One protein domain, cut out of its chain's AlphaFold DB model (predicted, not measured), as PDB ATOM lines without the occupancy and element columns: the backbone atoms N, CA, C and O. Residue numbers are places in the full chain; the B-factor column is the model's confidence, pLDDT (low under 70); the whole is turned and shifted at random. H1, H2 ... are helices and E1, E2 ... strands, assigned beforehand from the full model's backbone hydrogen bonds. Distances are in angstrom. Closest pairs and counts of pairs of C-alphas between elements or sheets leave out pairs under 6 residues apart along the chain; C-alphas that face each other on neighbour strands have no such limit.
ATOM      1  N   LEU A 228      56.737  22.264   1.896       75.12
ATOM      2  CA  LEU A 228      56.746  21.453   0.679       75.12
ATOM      3  C   LEU A 228      57.134  22.259  -0.574       75.12
ATOM      4  O   LEU A 228      57.962  21.764  -1.334       75.12
ATOM      5  N   PRO A 229      56.618  23.490  -0.784       74.00
ATOM      6  CA  PRO A 229      57.022  24.322  -1.918       74.00
ATOM      7  C   PRO A 229      58.521  24.634  -1.936       74.00
ATOM      8  O   PRO A 229      59.150  24.583  -2.989       74.00
ATOM      9  N   GLU A 230      59.105  24.928  -0.772       80.00
ATOM     10  CA  GLU A 230      60.529  25.249  -0.625       80.00
ATOM     11  C   GLU A 230      61.397  24.016  -0.887       80.00
ATOM     12  O   GLU A 230      62.376  24.096  -1.625       80.00
ATOM     13  N   ILE A 231      60.995  22.863  -0.342       84.81
ATOM     14  CA  ILE A 231      61.683  21.581  -0.537       84.81
ATOM     15  C   ILE A 231      61.648  21.182  -2.017       84.81
ATOM     16  O   ILE A 231      62.674  20.807  -2.585       84.81
ATOM     17  N   TRP A 232      60.492  21.307  -2.672       81.31
ATOM     18  CA  TRP A 232      60.366  21.047  -4.104       81.31
ATOM     19  C   TRP A 232      61.208  22.004  -4.940       81.31
ATOM     20  O   TRP A 232      61.867  21.565  -5.881       81.31
ATOM     21  N   LEU A 233      61.228  23.293  -4.597       80.00
ATOM     22  CA  LEU A 233      62.051  24.273  -5.296       80.00
ATOM     23  C   LEU A 233      63.545  23.967  -5.138       80.00
ATOM     24  O   LEU A 233      64.289  24.091  -6.108       80.00
ATOM     25  N   GLU A 234      63.987  23.519  -3.962       85.81
ATOM     26  CA  GLU A 234      65.371  23.100  -3.722       85.81
ATOM     27  C   GLU A 234      65.742  21.870  -4.565       85.81
ATOM     28  O   GLU A 234      66.773  21.872  -5.242       85.81
ATOM     29  N   VAL A 235      64.883  20.844  -4.585       87.00
ATOM     30  CA  VAL A 235      65.065  19.646  -5.423       87.00
ATOM     31  C   VAL A 235      65.143  20.033  -6.898       87.00
ATOM     32  O   VAL A 235      66.083  19.649  -7.594       87.00
ATOM     33  N   LEU A 236      64.202  20.849  -7.368       83.62
ATOM     34  CA  LEU A 236      64.182  21.317  -8.751       83.62
ATOM     35  C   LEU A 236      65.418  22.153  -9.079       83.62
ATOM     36  O   LEU A 236      65.989  21.956 -10.143       83.62
ATOM     37  N   THR A 237      65.893  22.997  -8.161       90.69
ATOM     38  CA  THR A 237      67.118  23.796  -8.345       90.69
ATOM     39  C   THR A 237      68.347  22.909  -8.505       90.69
ATOM     40  O   THR A 237      69.201  23.180  -9.348       90.69
ATOM     41  N   ARG A 238      68.438  21.804  -7.755       91.44
ATOM     42  CA  ARG A 238      69.515  20.819  -7.949       91.44
ATOM     43  C   ARG A 238      69.429  20.157  -9.329       91.44
ATOM     44  O   ARG A 238      70.456  19.988  -9.978       91.44
ATOM     45  N   HIS A 239      68.224  19.834  -9.799       88.75
ATOM     46  CA  HIS A 239      68.010  19.219 -11.116       88.75
ATOM     47  C   HIS A 239      68.150  20.189 -12.296       88.75
ATOM     48  O   HIS A 239      68.455  19.759 -13.407       88.75
ATOM     49  N   THR A 240      67.995  21.493 -12.075       84.31
ATOM     50  CA  THR A 240      68.243  22.542 -13.073       84.31
ATOM     51  C   THR A 240      69.676  23.075 -13.013       84.31
ATOM     52  O   THR A 240      69.938  24.194 -13.445       84.31
ATOM     53  N   HIS A 241      70.623  22.285 -12.492       92.38
ATOM     54  CA  HIS A 241      72.045  22.641 -12.392       92.38
ATOM     55  C   HIS A 241      72.300  23.955 -11.627       92.38
ATOM     56  O   HIS A 241      73.234  24.694 -11.933       92.38
ATOM     57  N   GLY A 242      71.469  24.257 -10.629       92.25
ATOM     58  CA  GLY A 242      71.555  25.478  -9.827       92.25
ATOM     59  C   GLY A 242      70.754  26.663 -10.373       92.25
ATOM     60  O   GLY A 242      70.735  27.713  -9.731       92.25
ATOM     61  N   ASP A 243      70.066  26.528 -11.511       90.06
ATOM     62  CA  ASP A 243      69.214  27.594 -12.045       90.06
ATOM     63  C   ASP A 243      67.884  27.672 -11.277       90.06
ATOM     64  O   ASP A 243      66.902  26.986 -11.589       90.06
ATOM     65  N   ALA A 244      67.855  28.537 -10.260       83.50
ATOM     66  CA  ALA A 244      66.681  28.788  -9.429       83.50
ATOM     67  C   ALA A 244      65.501  29.398 -10.214       83.50
ATOM     68  O   ALA A 244      64.339  29.172  -9.860       83.50
ATOM     69  N   ALA A 245      65.766  30.149 -11.290       75.62
ATOM     70  CA  ALA A 245      64.711  30.730 -12.115       75.62
ATOM     71  C   ALA A 245      64.013  29.639 -12.934       75.62
ATOM     72  O   ALA A 245      62.780  29.581 -12.954       75.62
ATOM     73  N   LEU A 246      64.779  28.734 -13.549       75.38
ATOM     74  CA  LEU A 246      64.235  27.575 -14.257       75.38
ATOM     75  C   LEU A 246      63.500  26.621 -13.304       75.38
ATOM     76  O   LEU A 246      62.397  26.181 -13.621       75.38
ATOM     77  N   ALA A 247      64.047  26.364 -12.116       78.31
ATOM     78  CA  ALA A 247      63.394  25.541 -11.098       78.31
ATOM     79  C   ALA A 247      62.043  26.118 -10.663       78.31
ATOM     80  O   ALA A 247      61.058  25.387 -10.567       78.31
ATOM     81  N   SER A 248      61.966  27.439 -10.466       73.75
ATOM     82  CA  SER A 248      60.709  28.125 -10.156       73.75
ATOM     83  C   SER A 248      59.700  28.005 -11.298       73.75
ATOM     84  O   SER A 248      58.517  27.767 -11.048       73.75
ATOM     85  N   LYS A 249      60.147  28.104 -12.557       71.62
ATOM     86  CA  LYS A 249      59.280  27.879 -13.723       71.62
ATOM     87  C   LYS A 249      58.724  26.457 -13.732       71.62
ATOM     88  O   LYS A 249      57.510  26.289 -13.789       71.62
ATOM     89  N   VAL A 250      59.581  25.445 -13.583       73.88
ATOM     90  CA  VAL A 250      59.172  24.030 -13.551       73.88
ATOM     91  C   VAL A 250      58.219  23.752 -12.389       73.88
ATOM     92  O   VAL A 250      57.170  23.151 -12.601       73.88
ATOM     93  N   TYR A 251      58.521  24.246 -11.186       74.06
ATOM     94  CA  TYR A 251      57.655  24.094 -10.013       74.06
ATOM     95  C   TYR A 251      56.253  24.636 -10.278       74.06
ATOM     96  O   TYR A 251      55.246  23.963 -10.068       74.06
ATOM     97  N   ASN A 252      56.188  25.863 -10.784       68.44
ATOM     98  CA  ASN A 252      54.923  26.504 -11.071       68.44
ATOM     99  C   ASN A 252      54.170  25.783 -12.205       68.44
ATOM    100  O   ASN A 252      52.939  25.788 -12.206       68.44
ATOM    101  N   VAL A 253      54.875  25.201 -13.188       69.81
ATOM    102  CA  VAL A 253      54.260  24.423 -14.279       69.81
ATOM    103  C   VAL A 253      53.625  23.162 -13.704       69.81
ATOM    104  O   VAL A 253      52.456  22.895 -13.968       69.81
ATOM    105  N   LEU A 254      54.358  22.440 -12.854       66.50
ATOM    106  CA  LEU A 254      53.872  21.236 -12.178       66.50
ATOM    107  C   LEU A 254      52.677  21.529 -11.262       66.50
ATOM    108  O   LEU A 254      51.737  20.742 -11.198       66.50
ATOM    109  N   ASN A 255      52.678  22.683 -10.596       64.75
ATOM    110  CA  ASN A 255      51.599  23.093  -9.699       64.75
ATOM    111  C   ASN A 255      50.417  23.777 -10.422       64.75
ATOM    112  O   ASN A 255      49.450  24.196  -9.788       64.75
ATOM    113  N   GLY A 256      50.489  23.945 -11.747       62.78
ATOM    114  CA  GLY A 256      49.478  24.650 -12.543       62.78
ATOM    115  C   GLY A 256      49.409  26.166 -12.307       62.78
ATOM    116  O   GLY A 256      48.661  26.853 -12.994       62.78
ATOM    117  N   SER A 257      50.198  26.724 -11.385       68.69
ATOM    118  CA  SER A 257      50.209  28.151 -11.033       68.69
ATOM    119  C   SER A 257      51.067  29.020 -11.961       68.69
ATOM    120  O   SER A 257      50.955  30.245 -11.911       68.69
ATOM    121  N   HIS A 258      51.912  28.426 -12.816       77.00
ATOM    122  CA  HIS A 258      52.842  29.172 -13.681       77.00
ATOM    123  C   HIS A 258      52.140  30.077 -14.658       77.00
ATOM    124  O   HIS A 258      52.564  31.211 -14.832       77.00
ATOM    125  N   LEU A 259      51.071  29.582 -15.281       85.19
ATOM    126  CA  LEU A 259      50.398  30.335 -16.323       85.19
ATOM    127  C   LEU A 259      49.896  31.669 -15.764       85.19
ATOM    128  O   LEU A 259      50.338  32.715 -16.217       85.19
ATOM    129  N   LEU A 260      49.068  31.654 -14.715       89.31
ATOM    130  CA  LEU A 260      48.571  32.901 -14.122       89.31
ATOM    131  C   LEU A 260      49.688  33.726 -13.488       89.31
ATOM    132  O   LEU A 260      49.685  34.941 -13.628       89.31
ATOM    133  N   GLY A 261      50.658  33.094 -12.825       86.25
ATOM    134  CA  GLY A 261      51.784  33.813 -12.230       86.25
ATOM    135  C   GLY A 261      52.598  34.603 -13.258       86.25
ATOM    136  O   GLY A 261      52.904  35.769 -13.025       86.25
ATOM    137  N   GLU A 262      52.919  34.001 -14.404       87.25
ATOM    138  CA  GLU A 262      53.664  34.656 -15.485       87.25
ATOM    139  C   GLU A 262      52.821  35.708 -16.207       87.25
ATOM    140  O   GLU A 262      53.298  36.820 -16.436       87.25
ATOM    141  N   LEU A 263      51.550  35.413 -16.492       91.00
ATOM    142  CA  LEU A 263      50.639  36.393 -17.090       91.00
ATOM    143  C   LEU A 263      50.479  37.622 -16.179       91.00
ATOM    144  O   LEU A 263      50.538  38.755 -16.646       91.00
ATOM    145  N   MET A 264      50.396  37.419 -14.863       89.81
ATOM    146  CA  MET A 264      50.328  38.504 -13.876       89.81
ATOM    147  C   MET A 264      51.689  39.149 -13.566       89.81
ATOM    148  O   MET A 264      51.749  40.135 -12.828       89.81
ATOM    149  N   ARG A 265      52.796  38.657 -14.134       88.50
ATOM    150  CA  ARG A 265      54.095  39.353 -14.138       88.50
ATOM    151  C   ARG A 265      54.239  40.269 -15.345       88.50
ATOM    152  O   ARG A 265      54.819  41.345 -15.195       88.50
ATOM    153  N   ASP A 266      53.650  39.921 -16.486       90.56
ATOM    154  CA  ASP A 266      53.671  40.751 -17.695       90.56
ATOM    155  C   ASP A 266      52.907  42.064 -17.491       90.56
ATOM    156  O   ASP A 266      51.678  42.091 -17.433       90.56
ATOM    157  N   LYS A 267      53.647  43.173 -17.388       89.62
ATOM    158  CA  LYS A 267      53.100  44.518 -17.151       89.62
ATOM    159  C   LYS A 267      52.143  44.989 -18.248       89.62
ATOM    160  O   LYS A 267      51.408  45.937 -18.015       89.62
ATOM    161  N   ASN A 268      52.159  44.345 -19.413       88.25
ATOM    162  CA  ASN A 268      51.252  44.649 -20.515       88.25
ATOM    163  C   ASN A 268      49.906  43.921 -20.397       88.25
ATOM    164  O   ASN A 268      49.068  44.086 -21.281       88.25
ATOM    165  N   ILE A 269      49.716  43.091 -19.367       90.31
ATOM    166  CA  ILE A 269      48.468  42.386 -19.072       90.31
ATOM    167  C   ILE A 269      47.849  43.008 -17.822       90.31
ATOM    168  O   ILE A 269      48.415  42.932 -16.729       90.31
ATOM    169  N   ASP A 270      46.676  43.604 -17.993       88.19
ATOM    170  CA  ASP A 270      45.888  44.211 -16.922       88.19
ATOM    171  C   ASP A 270      44.969  43.186 -16.246       88.19
ATOM    172  O   ASP A 270      44.761  43.239 -15.030       88.19
ATOM    173  N   GLU A 271      44.436  42.247 -17.033       89.88
ATOM    174  CA  GLU A 271      43.378  41.332 -16.613       89.88
ATOM    175  C   GLU A 271      43.508  39.965 -17.308       89.88
ATOM    176  O   GLU A 271      43.890  39.865 -18.478       89.88
ATOM    177  N   VAL A 272      43.204  38.893 -16.577       92.25
ATOM    178  CA  VAL A 272      43.216  37.507 -17.055       92.25
ATOM    179  C   VAL A 272      41.882  36.855 -16.717       92.25
ATOM    180  O   VAL A 272      41.498  36.765 -15.556       92.25
ATOM    181  N   HIS A 273      41.186  36.382 -17.739       90.56
ATOM    182  CA  HIS A 273      39.935  35.648 -17.644       90.56
ATOM    183  C   HIS A 273      40.218  34.161 -17.785       90.56
ATOM    184  O   HIS A 273      40.881  33.729 -18.728       90.56
ATOM    185  N   VAL A 274      39.699  33.378 -16.854       92.56
ATOM    186  CA  VAL A 274      39.798  31.925 -16.829       92.56
ATOM    187  C   VAL A 274      38.389  31.360 -16.885       92.56
ATOM    188  O   VAL A 274      37.616  31.543 -15.947       92.56
ATOM    189  N   HIS A 275      38.072  30.650 -17.965       89.00
ATOM    190  CA  HIS A 275      36.789  29.979 -18.153       89.00
ATOM    191  C   HIS A 275      37.022  28.492 -18.413       89.00
ATOM    192  O   HIS A 275      37.531  28.098 -19.467       89.00
ATOM    193  N   GLY A 276      36.688  27.648 -17.436       91.19
ATOM    194  CA  GLY A 276      37.038  26.231 -17.482       91.19
ATOM    195  C   GLY A 276      38.554  26.043 -17.611       91.19
ATOM    196  O   GLY A 276      39.307  26.372 -16.695       91.19
ATOM    197  N   THR A 277      39.011  25.524 -18.751       91.44
ATOM    198  CA  THR A 277      40.440  25.410 -19.093       91.44
ATOM    199  C   THR A 277      40.960  26.552 -19.957       91.44
ATOM    200  O   THR A 277      42.170  26.694 -20.097       91.44
ATOM    201  N   GLN A 278      40.089  27.369 -20.544       90.94
ATOM    202  CA  GLN A 278      40.484  28.434 -21.458       90.94
ATOM    203  C   GLN A 278      40.958  29.662 -20.685       90.94
ATOM    204  O   GLN A 278      40.409  30.000 -19.635       90.94
ATOM    205  N   VAL A 279      41.976  30.336 -21.225       92.06
ATOM    206  CA  VAL A 279      42.514  31.568 -20.649       92.06
ATOM    207  C   VAL A 279      42.536  32.660 -21.709       92.06
ATOM    208  O   VAL A 279      43.094  32.491 -22.794       92.06
ATOM    209  N   THR A 280      41.943  33.797 -21.371       88.56
ATOM    210  CA  THR A 280      41.926  35.007 -22.187       88.56
ATOM    211  C   THR A 280      42.606  36.118 -21.410       88.56
ATOM    212  O   THR A 280      42.355  36.299 -20.225       88.56
ATOM    213  N   VAL A 281      43.491  36.862 -22.060       90.81
ATOM    214  CA  VAL A 281      44.235  37.957 -21.430       90.81
ATOM    215  C   VAL A 281      43.866  39.275 -22.074       90.81
ATOM    216  O   VAL A 281      43.579  39.343 -23.273       90.81
ATOM    217  N   CYS A 282      43.863  40.325 -21.266       85.38
ATOM    218  CA  CYS A 282      43.497  41.674 -21.660       85.38
ATOM    219  C   CYS A 282      44.553  42.649 -21.158       85.38
ATOM    220  O   CYS A 282      44.962  42.595 -20.000       85.38
ATOM    221  N   GLY A 283      44.998  43.542 -22.036       85.94
ATOM    222  CA  GLY A 283      45.884  44.636 -21.660       85.94
ATOM    223  C   GLY A 283      46.318  45.461 -22.865       85.94
ATOM    224  O   GLY A 283      45.552  45.612 -23.817       85.94
ATOM    225  N   ALA A 284      47.551  45.968 -22.859       81.62
ATOM    226  CA  ALA A 284      48.049  46.917 -23.861       81.62
ATOM    227  C   ALA A 284      48.018  46.378 -25.306       81.62
ATOM    228  O   ALA A 284      47.876  47.142 -26.255       81.62
ATOM    229  N   GLN A 285      48.122  45.058 -25.474       82.75
ATOM    230  CA  GLN A 285      48.054  44.380 -26.776       82.75
ATOM    231  C   GLN A 285      46.624  43.965 -27.170       82.75
ATOM    232  O   GLN A 285      46.442  43.140 -28.062       82.75
ATOM    233  N   GLY A 286      45.607  44.485 -26.483       79.62
ATOM    234  CA  GLY A 286      44.215  44.112 -26.691       79.62
ATOM    235  C   GLY A 286      43.825  42.806 -25.998       79.62
ATOM    236  O   GLY A 286      44.427  42.393 -25.001       79.62
ATOM    237  N   ILE A 287      42.773  42.180 -26.528       82.31
ATOM    238  CA  ILE A 287      42.160  40.958 -25.996       82.31
ATOM    239  C   ILE A 287      42.627  39.775 -26.839       82.31
ATOM    240  O   ILE A 287      42.413  39.759 -28.052       82.31
ATOM    241  N   ARG A 288      43.239  38.769 -26.212       84.88
ATOM    242  CA  ARG A 288      43.716  37.570 -26.919       84.88
ATOM    243  C   ARG A 288      43.558  36.309 -26.081       84.88
ATOM    244  O   ARG A 288      43.712  36.348 -24.863       84.88
ATOM    245  N   GLN A 289      43.307  35.185 -26.746       86.31
ATOM    246  CA  GLN A 289      43.401  33.873 -26.113       86.31
ATOM    247  C   GLN A 289      44.869  33.491 -25.952       86.31
ATOM    248  O   GLN A 289      45.682  33.733 -26.847       86.31
ATOM    249  N   VAL A 290      45.201  32.867 -24.832       89.00
ATOM    250  CA  VAL A 290      46.509  32.243 -24.610       89.00
ATOM    251  C   VAL A 290      46.313  30.750 -24.361       89.00
ATOM    252  O   VAL A 290      45.199  30.329 -24.033       89.00
ATOM    253  N   PRO A 291      47.364  29.923 -24.524       88.69
ATOM    254  CA  PRO A 291      47.301  28.526 -24.122       88.69
ATOM    255  C   PRO A 291      46.773  28.409 -22.691       88.69
ATOM    256  O   PRO A 291      47.279  29.064 -21.781       88.69
ATOM    257  N   GLY A 292      45.707  27.628 -22.535       89.56
ATOM    258  CA  GLY A 292      44.989  27.485 -21.280       89.56
ATOM    259  C   GLY A 292      45.593  26.437 -20.345       89.56
ATOM    260  O   GLY A 292      46.761  26.063 -20.443       89.56
ATOM    261  N   PHE A 293      44.770  25.938 -19.431       88.06
ATOM    262  CA  PHE A 293      45.130  24.863 -18.515       88.06
ATOM    263  C   PHE A 293      44.928  23.482 -19.155       88.06
ATOM    264  O   PHE A 293      43.990  23.296 -19.927       88.06
ATOM    265  N   PRO A 294      45.742  22.475 -18.791       87.00
ATOM    266  CA  PRO A 294      45.599  21.118 -19.321       87.00
ATOM    267  C   PRO A 294      44.341  20.395 -18.813       87.00
ATOM    268  O   PRO A 294      43.892  19.434 -19.426       87.00
ATOM    269  N   SER A 295      43.774  20.831 -17.684       88.75
ATOM    270  CA  SER A 295      42.561  20.255 -17.103       88.75
ATOM    271  C   SER A 295      41.824  21.265 -16.228       88.75
ATOM    272  O   SER A 295      42.401  22.256 -15.763       88.75
ATOM    273  N   LEU A 296      40.538  21.005 -15.976       89.81
ATOM    274  CA  LEU A 296      39.715  21.842 -15.102       89.81
ATOM    275  C   LEU A 296      40.258  21.866 -13.664       89.81
ATOM    276  O   LEU A 296      40.306  22.922 -13.037       89.81
ATOM    277  N   ALA A 297      40.741  20.725 -13.162       88.06
ATOM    278  CA  ALA A 297      41.377  20.633 -11.849       88.06
ATOM    279  C   ALA A 297      42.629  21.524 -11.752       88.06
ATOM    280  O   ALA A 297      42.815  22.224 -10.756       88.06
ATOM    281  N   ALA A 298      43.462  21.564 -12.800       86.44
ATOM    282  CA  ALA A 298      44.632  22.440 -12.839       86.44
ATOM    283  C   ALA A 298      44.236  23.927 -12.810       86.44
ATOM    284  O   ALA A 298      44.809  24.689 -12.032       86.44
ATOM    285  N   SER A 299      43.219  24.311 -13.586       91.06
ATOM    286  CA  SER A 299      42.651  25.668 -13.584       91.06
ATOM    287  C   SER A 299      42.146  26.080 -12.196       91.06
ATOM    288  O   SER A 299      42.568  27.102 -11.646       91.06
ATOM    289  N   ARG A 300      41.328  25.232 -11.557       91.50
ATOM    290  CA  ARG A 300      40.795  25.469 -10.204       91.50
ATOM    291  C   ARG A 300      41.909  25.618  -9.165       91.50
ATOM    292  O   ARG A 300      41.860  26.538  -8.347       91.50
ATOM    293  N   ARG A 301      42.938  24.763  -9.211       88.50
ATOM    294  CA  ARG A 301      44.109  24.864  -8.319       88.50
ATOM    295  C   ARG A 301      44.894  26.154  -8.541       88.50
ATOM    296  O   ARG A 301      45.270  26.805  -7.564       88.50
ATOM    297  N   ALA A 302      45.104  26.551  -9.795       89.06
ATOM    298  CA  ALA A 302      45.802  27.786 -10.142       89.06
ATOM    299  C   ALA A 302      45.062  29.021  -9.613       89.06
ATOM    300  O   ALA A 302      45.664  29.856  -8.937       89.06
ATOM    301  N   VAL A 303      43.748  29.093  -9.845       91.19
ATOM    302  CA  VAL A 303      42.888  30.161  -9.324       91.19
ATOM    303  C   VAL A 303      42.920  30.199  -7.799       91.19
ATOM    304  O   VAL A 303      43.136  31.262  -7.224       91.19
ATOM    305  N   LYS A 304      42.739  29.052  -7.131       90.94
ATOM    306  CA  LYS A 304      42.744  28.968  -5.661       90.94
ATOM    307  C   LYS A 304      44.073  29.454  -5.081       90.94
ATOM    308  O   LYS A 304      44.086  30.217  -4.117       90.94
ATOM    309  N   THR A 305      45.182  29.055  -5.703       87.44
ATOM    310  CA  THR A 305      46.533  29.490  -5.320       87.44
ATOM    311  C   THR A 305      46.688  31.001  -5.480       87.44
ATOM    312  O   THR A 305      47.195  31.671  -4.580       87.44
ATOM    313  N   LEU A 306      46.214  31.557  -6.595       88.25
ATOM    314  CA  LEU A 306      46.308  32.988  -6.851       88.25
ATOM    315  C   LEU A 306      45.423  33.805  -5.902       88.25
ATOM    316  O   LEU A 306      45.893  34.796  -5.342       88.25
ATOM    317  N   ALA A 307      44.193  33.354  -5.651       89.38
ATOM    318  CA  ALA A 307      43.270  33.967  -4.699       89.38
ATOM    319  C   ALA A 307      43.854  33.994  -3.279       89.38
ATOM    320  O   ALA A 307      43.779  35.020  -2.604       89.38
ATOM    321  N   ALA A 308      44.528  32.919  -2.854       87.75
ATOM    322  CA  ALA A 308      45.238  32.875  -1.574       87.75
ATOM    323  C   ALA A 308      46.422  33.862  -1.496       87.75
ATOM    324  O   ALA A 308      46.852  34.235  -0.407       87.75
ATOM    325  N   SER A 309      46.951  34.309  -2.639       83.50
ATOM    326  CA  SER A 309      48.068  35.262  -2.717       83.50
ATOM    327  C   SER A 309      47.651  36.726  -2.918       83.50
ATOM    328  O   SER A 309      48.527  37.594  -2.947       83.50
ATOM    329  N   ARG A 310      46.343  37.014  -3.022       84.19
ATOM    330  CA  ARG A 310      45.785  38.314  -3.448       84.19
ATOM    331  C   ARG A 310      46.355  39.530  -2.709       84.19
ATOM    332  O   ARG A 310      46.698  40.533  -3.330       84.19
ATOM    333  N   GLU A 311      46.523  39.418  -1.390       81.19
ATOM    334  CA  GLU A 311      46.996  40.519  -0.537       81.19
ATOM    335  C   GLU A 311      48.464  40.868  -0.796       81.19
ATOM    336  O   GLU A 311      48.855  42.027  -0.697       81.19
ATOM    337  N   LYS A 312      49.277  39.874  -1.170       84.06
ATOM    338  CA  LYS A 312      50.711  40.058  -1.423       84.06
ATOM    339  C   LYS A 312      50.984  40.605  -2.819       84.06
ATOM    340  O   LYS A 312      51.975  41.301  -3.018       84.06
ATOM    341  N   THR A 313      50.146  40.253  -3.788       80.69
ATOM    342  CA  THR A 313      50.386  40.541  -5.207       80.69
ATOM    343  C   THR A 313      49.655  41.782  -5.710       80.69
ATOM    344  O   THR A 313      49.943  42.235  -6.817       80.69
ATOM    345  N   GLY A 314      48.735  42.355  -4.925       87.19
ATOM    346  CA  GLY A 314      47.905  43.473  -5.379       87.19
ATOM    347  C   GLY A 314      46.980  43.060  -6.525       87.19
ATOM    348  O   GLY A 314      46.774  43.824  -7.467       87.19
ATOM    349  N   ILE A 315      46.472  41.830  -6.470       89.88
ATOM    350  CA  ILE A 315      45.578  41.249  -7.470       89.88
ATOM    351  C   ILE A 315      44.171  41.166  -6.878       89.88
ATOM    352  O   ILE A 315      44.001  40.808  -5.715       89.88
ATOM    353  N   VAL A 316      43.168  41.474  -7.693       89.38
ATOM    354  CA  VAL A 316      41.749  41.266  -7.398       89.38
ATOM    355  C   VAL A 316      41.303  40.019  -8.153       89.38
ATOM    356  O   VAL A 316      41.552  39.902  -9.352       89.38
ATOM    357  N   VAL A 317      40.692  39.069  -7.446       91.31
ATOM    358  CA  VAL A 317      40.150  37.842  -8.042       91.31
ATOM    359  C   VAL A 317      38.637  37.865  -7.876       91.31
ATOM    360  O   VAL A 317      38.135  37.719  -6.765       91.31
ATOM    361  N   SER A 318      37.939  38.027  -8.993       87.00
ATOM    362  CA  SER A 318      36.486  38.070  -9.102       87.00
ATOM    363  C   SER A 318      35.983  36.721  -9.609       87.00
ATOM    364  O   SER A 318      36.408  36.269 -10.674       87.00
ATOM    365  N   LYS A 319      35.059  36.071  -8.900       86.38
ATOM    366  CA  LYS A 319      34.409  34.848  -9.398       86.38
ATOM    367  C   LYS A 319      33.021  35.183  -9.930       86.38
ATOM    368  O   LYS A 319      32.225  35.794  -9.226       86.38
ATOM    369  N   VAL A 320      32.728  34.759 -11.154       74.88
ATOM    370  CA  VAL A 320      31.412  34.914 -11.785       74.88
ATOM    371  C   VAL A 320      31.015  33.583 -12.395       74.88
ATOM    372  O   VAL A 320      31.565  33.177 -13.415       74.88
ATOM    373  N   ASN A 321      30.050  32.906 -11.773       80.44
ATOM    374  CA  ASN A 321      29.662  31.538 -12.127       80.44
ATOM    375  C   ASN A 321      30.897  30.608 -12.150       80.44
ATOM    376  O   ASN A 321      31.633  30.529 -11.161       80.44
ATOM    377  N   ASP A 322      31.134  29.942 -13.281       79.44
ATOM    378  CA  ASP A 322      32.278  29.053 -13.525       79.44
ATOM    379  C   ASP A 322      33.516  29.771 -14.078       79.44
ATOM    380  O   ASP A 322      34.551  29.144 -14.324       79.44
ATOM    381  N   SER A 323      33.425  31.087 -14.252       83.75
ATOM    382  CA  SER A 323      34.525  31.929 -14.688       83.75
ATOM    383  C   SER A 323      35.192  32.656 -13.536       83.75
ATOM    384  O   SER A 323      34.575  33.035 -12.535       83.75
ATOM    385  N   VAL A 324      36.481  32.901 -13.713       90.44
ATOM    386  CA  VAL A 324      37.306  33.639 -12.768       90.44
ATOM    387  C   VAL A 324      38.037  34.726 -13.522       90.44
ATOM    388  O   VAL A 324      38.721  34.471 -14.508       90.44
ATOM    389  N   VAL A 325      37.921  35.944 -13.020       89.38
ATOM    390  CA  VAL A 325      38.589  37.115 -13.558       89.38
ATOM    391  C   VAL A 325      39.637  37.570 -12.561       89.38
ATOM    392  O   VAL A 325      39.377  37.711 -11.369       89.38
ATOM    393  N   VAL A 326      40.847  37.770 -13.050       91.69
ATOM    394  CA  VAL A 326      42.014  38.138 -12.265       91.69
ATOM    395  C   VAL A 326      42.495  39.484 -12.781       91.69
ATOM    396  O   VAL A 326      43.046  39.566 -13.872       91.69
ATOM    397  N   SER A 327      42.296  40.544 -12.007       90.06
ATOM    398  CA  SER A 327      42.680  41.915 -12.363       90.06
ATOM    399  C   SER A 327      43.846  42.406 -11.508       90.06
ATOM    400  O   SER A 327      43.925  42.114 -10.313       90.06
ATOM    401  N   ARG A 328      44.741  43.222 -12.070       90.25
ATOM    402  CA  ARG A 328      45.694  44.005 -11.263       90.25
ATOM    403  C   ARG A 328      44.962  45.156 -10.576       90.25
ATOM    404  O   ARG A 328      44.234  45.894 -11.232       90.25
ATOM    405  N   ARG A 329      45.228  45.386  -9.288       85.56
ATOM    406  CA  ARG A 329      44.654  46.519  -8.538       85.56
ATOM    407  C   ARG A 329      45.071  47.877  -9.107       85.56
ATOM    408  O   ARG A 329      44.275  48.802  -9.116       85.56
TER     409      ARG A 329
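What this domain is: This is residues 228 to 329 of the 461 residues of an uncharacterized protein of Actinomadura sp. KC345 (UniProt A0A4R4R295). One twisted sheet of five strands has two helices, H3 and H4, over one face and its other face bare; beyond H3, on the side away from the sheet, H1 and H2 form a small head of two helices that joins the rest at the corner of H2 and H3. This head lengthens the longest axis, and short H5 sits beside the E4 edge of the sheet. The printed part has 102 residues, with five named helices and five named strands in the order H1 H2 H3 E1 E2 E3 H4 H5 E4 E5. The sheet's order is E3 E2 E1 E5 E4, antiparallel throughout, and the class is mixed, helices and strands. The whole is compact, with a radius of gyration of the C-alphas of 14.0 A and spans of 39 by 28 by 26 A.

Where its parts are: H1 begins the printed part, residues 228 to 239, 16.5 A long, with C-alpha 228 at (56.746, 21.453, 0.679). H2 follows as residues 244 to 254, 15.1 A, and H3 as residues 258 to 263, 8.3 A. Then come E1, residues 269 to 275, 17.1 A; E2, residues 278 to 283, 17.1 A; and E3, residues 286 to 290, 12.3 A. H4, the longest helix, covers residues 296 to 308 over 18.3 A and starts at C-alpha 296, (39.715, 21.842, -15.102). H5 is residues 310 to 313, 5.4 A. E4, residues 315 to 320, spans 16.1 A, and E5, residues 323 to 328, spans 16.8 A and ends at C-alpha 328, (45.694, 44.005, -11.263).

How they stand to each other: H1 and H2 touch at a steep tilt of 59 degrees, opposite ways, the closest C-alphas being those of Leu 236 and Ala 247, 4.9 A apart. Neither is on the sheet. H2 and H3 touch only at the corner by their link, with C-alphas 252 and 258 closest at 4.3 A; their lines are only just about perpendicular, at 71 degrees. H3 is on the sheet at a height of 9.7 A; it is only just over E2 alone, with 4 of its C-alphas falling on E2 and 2 on E1, and runs along the strands, at 6 degrees to E2 on the local plane. E1, E2 and E3 form a meander, each strand the antiparallel neighbour of the one before, and E1 and E2, like E2 and E3, are a hairpin. N 273 and O 280 of E1 and E2 are 2.7 A apart, and N 288 and O 281 of E3 and E2 are 3.0 A apart, within hydrogen-bond range. H4 is on the same face as H3, a two-layer arrangement of helices on one face of a sheet; its height is 9.6 A, over E1 and E5, slantwise at 41 degrees to E1 on the local plane. With residues 302 to 306 alone H4 touches H3, C-alphas 260 and 302 being closest at 7.0 A. H5 only grazes the sheet, with 5 pairs of C-alphas within 10 A, and meets H4 only through their link. The hairpin E4 and E5 has N 318 and O 325 at 2.8 A, and E5 pairs with E1 through N 272 and O 326, 2.8 A. In H1, H2, H3 and H4 every O i to N i+4 pair is within hydrogen-bond range; H5 is too short for such a pair.

The domain as a whole: The two C-alphas farthest apart are those of His 241 and Asn 321, at 43.3 A. The printed part has no cut, and its links between named elements are tight. The mean pLDDT of the printed part is 85.0; residues 252 to 257, of which 252 to 254 belong to H2, are under 70.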